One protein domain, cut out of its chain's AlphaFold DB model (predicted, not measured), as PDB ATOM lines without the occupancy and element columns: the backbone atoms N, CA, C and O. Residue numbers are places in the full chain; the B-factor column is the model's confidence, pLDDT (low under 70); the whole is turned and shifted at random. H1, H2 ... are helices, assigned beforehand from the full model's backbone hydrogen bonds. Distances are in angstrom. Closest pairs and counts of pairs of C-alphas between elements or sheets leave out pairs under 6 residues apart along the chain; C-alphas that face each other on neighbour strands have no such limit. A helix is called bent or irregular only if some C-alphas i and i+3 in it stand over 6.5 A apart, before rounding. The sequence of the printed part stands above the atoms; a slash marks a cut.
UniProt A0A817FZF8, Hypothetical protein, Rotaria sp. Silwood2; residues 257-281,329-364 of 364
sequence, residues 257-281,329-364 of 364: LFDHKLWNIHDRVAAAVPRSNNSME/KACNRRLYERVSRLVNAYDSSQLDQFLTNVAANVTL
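AT A GLANCE: This is residues 257 to 281 and 329 to 364 of the 364 residues of the protein "Hypothetical protein" of Rotaria sp. Silwood2 (UniProt A0A817FZF8). A loose helical hairpin of the long helix H3 and the irregular helix H4 forms the larger part, with the short helix H2 packed on H3 through residues 339 to 344 of H3. Residues 257 to 263, with the small helix H1, stick out from this body. The printed part has 61 residues with four named helices, H1, H2, H3 and H4 along the chain, and no named strand; its class is all helix. It is only just loose, close to compact, with a radius of gyration of the C-alphas of 12.7 A and spans of 38 by 34 by 24 A.

IN THESE COORDINATES: H3 is residues 330 to 344, 21.1 A long, from C-alpha 330 at (8.234, -39.838, 23.450) to C-alpha 344 at (5.591, -31.376, 42.626). H4 is residues 348 to 359, 16.9 A long, and ends at C-alpha 359 at (-5.834, -28.513, 31.584); it is irregular, with C-alphas 349 and 352 8.7 A apart. H2 is residues 266 to 270, and H1 is residues 260 to 263.

HOW THE PARTS SIT: H3 and H4 form a helical hairpin, opposite ways at a shallow tilt of 13 degrees. They touch through residues 339 to 342 of H3 and 354 to 358 of H4 alone; their closest C-alphas, those of Val 339 and Val 358, are 6.8 A apart. H2 touches H3, the closest C-alphas being those of Val 269 and Ser 340 at 5.8 A. H2 and H4 are apart, and H1 is apart from H2, H3 and H4. Every O i to N i+4 pair is within hydrogen-bond range in H2 and H3, and 6 of 8 are in H4; H1 is too short for such a pair.

THE WHOLE: The C-alphas of Glu 281 and Ser 349, the two farthest apart, are 38.8 A apart. Residues 282 to 328 are not printed, and C-alphas 281 and 329 stand 16.5 A apart across this cut. The links H1 to H2 and H3 to H4 are tight. Mean pLDDT of the printed part is 81.0; residue 262, residues 275 to 278 and residues 363 to 364 are under 70.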
ATOM      1  N   LEU A 257     -19.671 -42.665  44.023       79.19
ATOM      2  CA  LEU A 257     -19.862 -44.047  44.482       79.19
ATOM      3  C   LEU A 257     -18.647 -44.573  45.257       79.19
ATOM      4  O   LEU A 257     -18.798 -45.364  46.182       79.19
ATOM      5  N   PHE A 258     -17.453 -44.093  44.911       75.50
ATOM      6  CA  PHE A 258     -16.236 -44.396  45.644       75.50
ATOM      7  C   PHE A 258     -15.519 -43.093  46.028       75.50
ATOM      8  O   PHE A 258     -15.540 -42.117  45.274       75.50
ATOM      9  N   ASP A 259     -14.884 -43.074  47.201       77.62
ATOM     10  CA  ASP A 259     -14.202 -41.897  47.754       77.62
ATOM     11  C   ASP A 259     -13.102 -41.383  46.811       77.62
ATOM     12  O   ASP A 259     -12.386 -42.176  46.206       77.62
ATOM     13  N   HIS A 260     -12.922 -40.064  46.714       70.69
ATOM     14  CA  HIS A 260     -11.902 -39.428  45.875       70.69
ATOM     15  C   HIS A 260     -10.497 -39.972  46.144       70.69
ATOM     16  O   HIS A 260      -9.705 -40.088  45.211       70.69
ATOM     17  N   LYS A 261     -10.202 -40.378  47.385       71.56
ATOM     18  CA  LYS A 261      -8.927 -41.010  47.756       71.56
ATOM     19  C   LYS A 261      -8.609 -42.275  46.947       71.56
ATOM     20  O   LYS A 261      -7.440 -42.574  46.752       71.56
ATOM     21  N   LEU A 262      -9.619 -42.993  46.449       69.69
ATOM     22  CA  LEU A 262      -9.436 -44.246  45.701       69.69
ATOM     23  C   LEU A 262      -9.052 -44.044  44.228       69.69
ATOM     24  O   LEU A 262      -8.467 -44.937  43.620       69.69
ATOM     25  N   TRP A 263      -9.363 -42.886  43.647       73.69
ATOM     26  CA  TRP A 263      -9.159 -42.601  42.215       73.69
ATOM     27  C   TRP A 263      -8.245 -41.407  41.988       73.69
ATOM     28  O   TRP A 263      -7.922 -41.089  40.843       73.69
ATOM     29  N   ASN A 264      -7.842 -40.721  43.056       79.12
ATOM     30  CA  ASN A 264      -6.859 -39.668  42.953       79.12
ATOM     31  C   ASN A 264      -5.519 -40.279  42.518       79.12
ATOM     32  O   ASN A 264      -4.984 -41.187  43.148       79.12
ATOM     33  N   ILE A 265      -4.983 -39.777  41.409       78.62
ATOM     34  CA  ILE A 265      -3.722 -40.245  40.823       78.62
ATOM     35  C   ILE A 265      -2.554 -39.341  41.258       78.62
ATOM     36  O   ILE A 265      -1.413 -39.587  40.875       78.62
ATOM     37  N   HIS A 266      -2.816 -38.311  42.069       82.69
ATOM     38  CA  HIS A 266      -1.825 -37.368  42.588       82.69
ATOM     39  C   HIS A 266      -0.605 -38.086  43.173       82.69
ATOM     40  O   HIS A 266       0.507 -37.910  42.677       82.69
ATOM     41  N   ASP A 267      -0.824 -38.983  44.134       81.62
ATOM     42  CA  ASP A 267       0.266 -39.655  44.851       81.62
ATOM     43  C   ASP A 267       1.071 -40.575  43.928       81.62
ATOM     44  O   ASP A 267       2.289 -40.681  44.041       81.62
ATOM     45  N   ARG A 268       0.417 -41.178  42.927       81.31
ATOM     46  CA  ARG A 268       1.098 -41.989  41.906       81.31
ATOM     47  C   ARG A 268       1.978 -41.136  41.000       81.31
ATOM     48  O   ARG A 268       3.056 -41.578  40.619       81.31
ATOM     49  N   VAL A 269       1.525 -39.933  40.641       84.94
ATOM     50  CA  VAL A 269       2.317 -38.991  39.840       84.94
ATOM     51  C   VAL A 269       3.512 -38.476  40.640       84.94
ATOM     52  O   VAL A 269       4.612 -38.433  40.088       84.94
ATOM     53  N   ALA A 270       3.318 -38.148  41.920       83.69
ATOM     54  CA  ALA A 270       4.389 -37.726  42.820       83.69
ATOM     55  C   ALA A 270       5.441 -38.835  43.013       83.69
ATOM     56  O   ALA A 270       6.637 -38.583  42.909       83.69
ATOM     57  N   ALA A 271       5.002 -40.087  43.176       82.25
ATOM     58  CA  ALA A 271       5.874 -41.256  43.308       82.25
ATOM     59  C   ALA A 271       6.461 -41.767  41.972       82.25
ATOM     60  O   ALA A 271       7.069 -42.836  41.937       82.25
ATOM     61  N   ALA A 272       6.249 -41.056  40.857       79.56
ATOM     62  CA  ALA A 272       6.664 -41.463  39.509       79.56
ATOM     63  C   ALA A 272       6.166 -42.865  39.069       79.56
ATOM     64  O   ALA A 272       6.708 -43.484  38.148       79.56
ATOM     65  N   VAL A 273       5.079 -43.349  39.672       79.31
ATOM     66  CA  VAL A 273       4.441 -44.632  39.360       79.31
ATOM     67  C   VAL A 273       3.533 -44.468  38.130       79.31
ATOM     68  O   VAL A 273       2.920 -43.414  37.923       79.31
ATOM     69  N   PRO A 274       3.385 -45.492  37.264       72.88
ATOM     70  CA  PRO A 274       2.428 -45.444  36.161       72.88
ATOM     71  C   PRO A 274       1.015 -45.061  36.633       72.88
ATOM     72  O   PRO A 274       0.538 -45.585  37.631       72.88
ATOM     73  N   ARG A 275       0.338 -44.158  35.907       69.94
ATOM     74  CA  ARG A 275      -1.025 -43.668  36.232       69.94
ATOM     75  C   ARG A 275      -2.120 -44.733  36.093       69.94
ATOM     76  O   ARG A 275      -3.110 -44.670  36.805       69.94
ATOM     77  N   SER A 276      -1.944 -45.690  35.185       66.88
ATOM     78  CA  SER A 276      -2.843 -46.831  35.003       66.88
ATOM     79  C   SER A 276      -2.124 -48.131  35.369       66.88
ATOM     80  O   SER A 276      -0.907 -48.243  35.213       66.88
ATOM     81  N   ASN A 277      -2.879 -49.122  35.842       64.31
ATOM     82  CA  ASN A 277      -2.427 -50.514  35.987       64.31
ATOM     83  C   ASN A 277      -2.500 -51.293  34.654       64.31
ATOM     84  O   ASN A 277      -2.299 -52.503  34.625       64.31
ATOM     85  N   ASN A 278      -2.747 -50.597  33.538       67.50
ATOM     86  CA  ASN A 278      -2.909 -51.154  32.195       67.50
ATOM     87  C   ASN A 278      -1.557 -51.525  31.539       67.50
ATOM     88  O   ASN A 278      -1.344 -51.394  30.336       67.50
ATOM     89  N   SER A 279      -0.574 -51.941  32.334       72.75
ATOM     90  CA  SER A 279       0.650 -52.535  31.792       72.75
ATOM     91  C   SER A 279       0.364 -53.926  31.233       72.75
ATOM     92  O   SER A 279       0.876 -54.260  30.170       72.75
ATOM     93  N   MET A 280      -0.490 -54.702  31.909       75.50
ATOM     94  CA  MET A 280      -0.852 -56.060  31.497       75.50
ATOM     95  C   MET A 280      -1.686 -56.075  30.220       75.50
ATOM     96  O   MET A 280      -1.366 -56.818  29.300       75.50
ATOM     97  N   GLU A 281      -2.713 -55.233  30.112       78.75
ATOM     98  CA  GLU A 281      -3.512 -55.146  28.884       78.75
ATOM     99  C   GLU A 281      -2.721 -54.473  27.746       78.75
ATOM    100  O   GLU A 281      -2.773 -54.942  26.608       78.75
ATOM    101  N   LYS A 329       6.037 -44.082  24.233       78.19
ATOM    102  CA  LYS A 329       6.162 -43.055  23.179       78.19
ATOM    103  C   LYS A 329       6.725 -41.751  23.760       78.19
ATOM    104  O   LYS A 329       6.392 -41.368  24.882       78.19
ATOM    105  N   ALA A 330       7.558 -41.053  22.989       80.69
ATOM    106  CA  ALA A 330       8.234 -39.838  23.450       80.69
ATOM    107  C   ALA A 330       7.259 -38.723  23.868       80.69
ATOM    108  O   ALA A 330       7.508 -38.049  24.864       80.69
ATOM    109  N   CYS A 331       6.134 -38.568  23.159       81.50
ATOM    110  CA  CYS A 331       5.079 -37.614  23.516       81.50
ATOM    111  C   CYS A 331       4.512 -37.878  24.918       81.50
ATOM    112  O   CYS A 331       4.402 -36.953  25.718       81.50
ATOM    113  N   ASN A 332       4.250 -39.145  25.247       81.38
ATOM    114  CA  ASN A 332       3.741 -39.526  26.557       81.38
ATOM    115  C   ASN A 332       4.781 -39.245  27.637       81.38
ATOM    116  O   ASN A 332       4.434 -38.645  28.642       81.38
ATOM    117  N   ARG A 333       6.056 -39.602  27.433       83.06
ATOM    118  CA  ARG A 333       7.109 -39.304  28.424       83.06
ATOM    119  C   ARG A 333       7.179 -37.812  28.754       83.06
ATOM    120  O   ARG A 333       7.065 -37.451  29.919       83.06
ATOM    121  N   ARG A 334       7.214 -36.959  27.725       86.56
ATOM    122  CA  ARG A 334       7.197 -35.496  27.887       86.56
ATOM    123  C   ARG A 334       5.955 -35.009  28.635       86.56
ATOM    124  O   ARG A 334       6.058 -34.132  29.483       86.56
ATOM    125  N   LEU A 335       4.784 -35.577  28.341       85.88
ATOM    126  CA  LEU A 335       3.552 -35.266  29.068       85.88
ATOM    127  C   LEU A 335       3.672 -35.635  30.554       85.88
ATOM    128  O   LEU A 335       3.366 -34.806  31.405       85.88
ATOM    129  N   TYR A 336       4.143 -36.846  30.865       85.25
ATOM    130  CA  TYR A 336       4.364 -37.294  32.243       85.25
ATOM    131  C   TYR A 336       5.338 -36.368  32.987       85.25
ATOM    132  O   TYR A 336       5.048 -35.968  34.108       85.25
ATOM    133  N   GLU A 337       6.441 -35.969  32.352       87.94
ATOM    134  CA  GLU A 337       7.424 -35.033  32.918       87.94
ATOM    135  C   GLU A 337       6.833 -33.637  33.178       87.94
ATOM    136  O   GLU A 337       7.139 -33.007  34.189       87.94
ATOM    137  N   ARG A 338       5.986 -33.114  32.277       89.56
ATOM    138  CA  ARG A 338       5.299 -31.826  32.492       89.56
ATOM    139  C   ARG A 338       4.313 -31.907  33.653       89.56
ATOM    140  O   ARG A 338       4.338 -31.045  34.521       89.56
ATOM    141  N   VAL A 339       3.489 -32.953  33.692       88.75
ATOM    142  CA  VAL A 339       2.485 -33.139  34.750       88.75
ATOM    143  C   VAL A 339       3.149 -33.383  36.107       88.75
ATOM    144  O   VAL A 339       2.727 -32.793  37.093       88.75
ATOM    145  N   SER A 340       4.220 -34.178  36.164       89.88
ATOM    146  CA  SER A 340       4.978 -34.413  37.400       89.88
ATOM    147  C   SER A 340       5.577 -33.120  37.959       89.88
ATOM    148  O   SER A 340       5.445 -32.857  39.149       89.88
ATOM    149  N   ARG A 341       6.131 -32.250  37.101       90.50
ATOM    150  CA  ARG A 341       6.611 -30.925  37.524       90.50
ATOM    151  C   ARG A 341       5.507 -30.053  38.118       90.50
ATOM    152  O   ARG A 341       5.748 -29.403  39.126       90.50
ATOM    153  N   LEU A 342       4.319 -30.050  37.515       90.44
ATOM    154  CA  LEU A 342       3.178 -29.285  38.030       90.44
ATOM    155  C   LEU A 342       2.709 -29.808  39.389       90.44
ATOM    156  O   LEU A 342       2.433 -29.011  40.274       90.44
ATOM    157  N   VAL A 343       2.633 -31.132  39.553       89.56
ATOM    158  CA  VAL A 343       2.226 -31.764  40.817       89.56
ATOM    159  C   VAL A 343       3.245 -31.491  41.922       89.56
ATOM    160  O   VAL A 343       2.863 -31.101  43.016       89.56
ATOM    161  N   ASN A 344       4.541 -31.611  41.630       88.62
ATOM    162  CA  ASN A 344       5.591 -31.376  42.626       88.62
ATOM    163  C   ASN A 344       5.719 -29.899  43.033       88.62
ATOM    164  O   ASN A 344       6.213 -29.609  44.117       88.62
ATOM    165  N   ALA A 345       5.298 -28.973  42.168       88.38
ATOM    166  CA  ALA A 345       5.282 -27.536  42.437       88.38
ATOM    167  C   ALA A 345       3.913 -27.031  42.933       88.38
ATOM    168  O   ALA A 345       3.701 -25.822  42.992       88.38
ATOM    169  N   TYR A 346       2.969 -27.932  43.227       88.56
ATOM    170  CA  TYR A 346       1.618 -27.556  43.626       88.56
ATOM    171  C   TYR A 346       1.609 -26.844  44.982       88.56
ATOM    172  O   TYR A 346       2.090 -27.378  45.981       88.56
ATOM    173  N   ASP A 347       0.988 -25.667  45.009       87.25
ATOM    174  CA  ASP A 347       0.630 -24.949  46.225       87.25
ATOM    175  C   ASP A 347      -0.895 -24.801  46.303       87.25
ATOM    176  O   ASP A 347      -1.555 -24.372  45.354       87.25
ATOM    177  N   SER A 348      -1.440 -25.124  47.475       86.00
ATOM    178  CA  SER A 348      -2.851 -24.958  47.828       86.00
ATOM    179  C   SER A 348      -3.383 -23.537  47.611       86.00
ATOM    180  O   SER A 348      -4.568 -23.378  47.325       86.00
ATOM    181  N   SER A 349      -2.524 -22.513  47.695       87.50
ATOM    182  CA  SER A 349      -2.917 -21.115  47.473       87.50
ATOM    183  C   SER A 349      -3.178 -20.773  45.996       87.50
ATOM    184  O   SER A 349      -3.831 -19.774  45.701       87.50
ATOM    185  N   GLN A 350      -2.711 -21.611  45.062       87.62
ATOM    186  CA  GLN A 350      -2.741 -21.372  43.613       87.62
ATOM    187  C   GLN A 350      -3.523 -22.452  42.851       87.62
ATOM    188  O   GLN A 350      -3.171 -22.821  41.725       87.62
ATOM    189  N   LEU A 351      -4.605 -22.961  43.446       86.94
ATOM    190  CA  LEU A 351      -5.423 -24.029  42.864       86.94
ATOM    191  C   LEU A 351      -5.882 -23.719  41.425       86.94
ATOM    192  O   LEU A 351      -5.721 -24.558  40.541       86.94
ATOM    193  N   ASP A 352      -6.386 -22.511  41.164       86.62
ATOM    194  CA  ASP A 352      -6.891 -22.123  39.837       86.62
ATOM    195  C   ASP A 352      -5.794 -22.124  38.766       86.62
ATOM    196  O   ASP A 352      -5.994 -22.575  37.633       86.62
ATOM    197  N   GLN A 353      -4.598 -21.661  39.132       87.38
ATOM    198  CA  GLN A 353      -3.445 -21.655  38.239       87.38
ATOM    199  C   GLN A 353      -2.953 -23.081  37.977       87.38
ATOM    200  O   GLN A 353      -2.656 -23.434  36.834       87.38
ATOM    201  N   PHE A 354      -2.918 -23.925  39.011       87.56
ATOM    202  CA  PHE A 354      -2.580 -25.337  38.876       87.56
ATOM    203  C   PHE A 354      -3.545 -26.060  37.930       87.56
ATOM    204  O   PHE A 354      -3.099 -26.698  36.975       87.56
ATOM    205  N   LEU A 355      -4.858 -25.917  38.136       87.06
ATOM    206  CA  LEU A 355      -5.876 -26.560  37.303       87.06
ATOM    207  C   LEU A 355      -5.808 -26.085  35.849       87.06
ATOM    208  O   LEU A 355      -5.878 -26.909  34.935       87.06
ATOM    209  N   THR A 356      -5.589 -24.789  35.628       89.44
ATOM    210  CA  THR A 356      -5.413 -24.208  34.287       89.44
ATOM    211  C   THR A 356      -4.182 -24.788  33.583       89.44
ATOM    212  O   THR A 356      -4.254 -25.219  32.429       89.44
ATOM    213  N   ASN A 357      -3.052 -24.874  34.290       89.06
ATOM    214  CA  ASN A 357      -1.811 -25.440  33.764       89.06
ATOM    215  C   ASN A 357      -1.934 -26.945  33.474       89.06
ATOM    216  O   ASN A 357      -1.395 -27.434  32.477       89.06
ATOM    217  N   VAL A 358      -2.654 -27.694  34.313       87.81
ATOM    218  CA  VAL A 358      -2.947 -29.113  34.068       87.81
ATOM    219  C   VAL A 358      -3.855 -29.267  32.848       87.81
ATOM    220  O   VAL A 358      -3.539 -30.073  31.975       87.81
ATOM    221  N   ALA A 359      -4.918 -28.469  32.725       87.81
ATOM    222  CA  ALA A 359      -5.834 -28.513  31.584       87.81
ATOM    223  C   ALA A 359      -5.118 -28.249  30.248       87.81
ATOM    224  O   ALA A 359      -5.337 -28.973  29.276       87.81
ATOM    225  N   ALA A 360      -4.173 -27.304  30.216       88.06
ATOM    226  CA  ALA A 360      -3.356 -27.020  29.034       88.06
ATOM    227  C   ALA A 360      -2.518 -28.226  28.551       88.06
ATOM    228  O   ALA A 360      -2.115 -28.282  27.390       88.06
ATOM    229  N   ASN A 361      -2.259 -29.211  29.419       83.69
ATOM    230  CA  ASN A 361      -1.536 -30.435  29.073       83.69
ATOM    231  C   ASN A 361      -2.433 -31.557  28.523       83.69
ATOM    232  O   ASN A 361      -1.895 -32.533  27.997       83.69
ATOM    233  N   VAL A 362      -3.760 -31.444  28.653       74.75
ATOM    234  CA  VAL A 362      -4.748 -32.480  28.292       74.75
ATOM    235  C   VAL A 362      -5.449 -32.133  26.974       74.75
ATOM    236  O   VAL A 362      -6.590 -32.510  26.771       74.75
ATOM    237  N   THR A 363      -4.794 -31.407  26.062       58.31
ATOM    238  CA  THR A 363      -5.369 -31.092  24.744       58.31
ATOM    239  C   THR A 363      -5.832 -32.392  24.067       58.31
ATOM    240  O   THR A 363      -4.997 -33.257  23.783       58.31
ATOM    241  N   LEU A 364      -7.156 -32.547  23.933       44.84
ATOM    242  CA  LEU A 364      -7.849 -33.731  23.411       44.84
ATOM    243  C   LEU A 364      -7.790 -33.790  21.887       44.84
ATOM    244  O   LEU A 364      -7.943 -32.716  21.259       44.84
TER     245      LEU A 364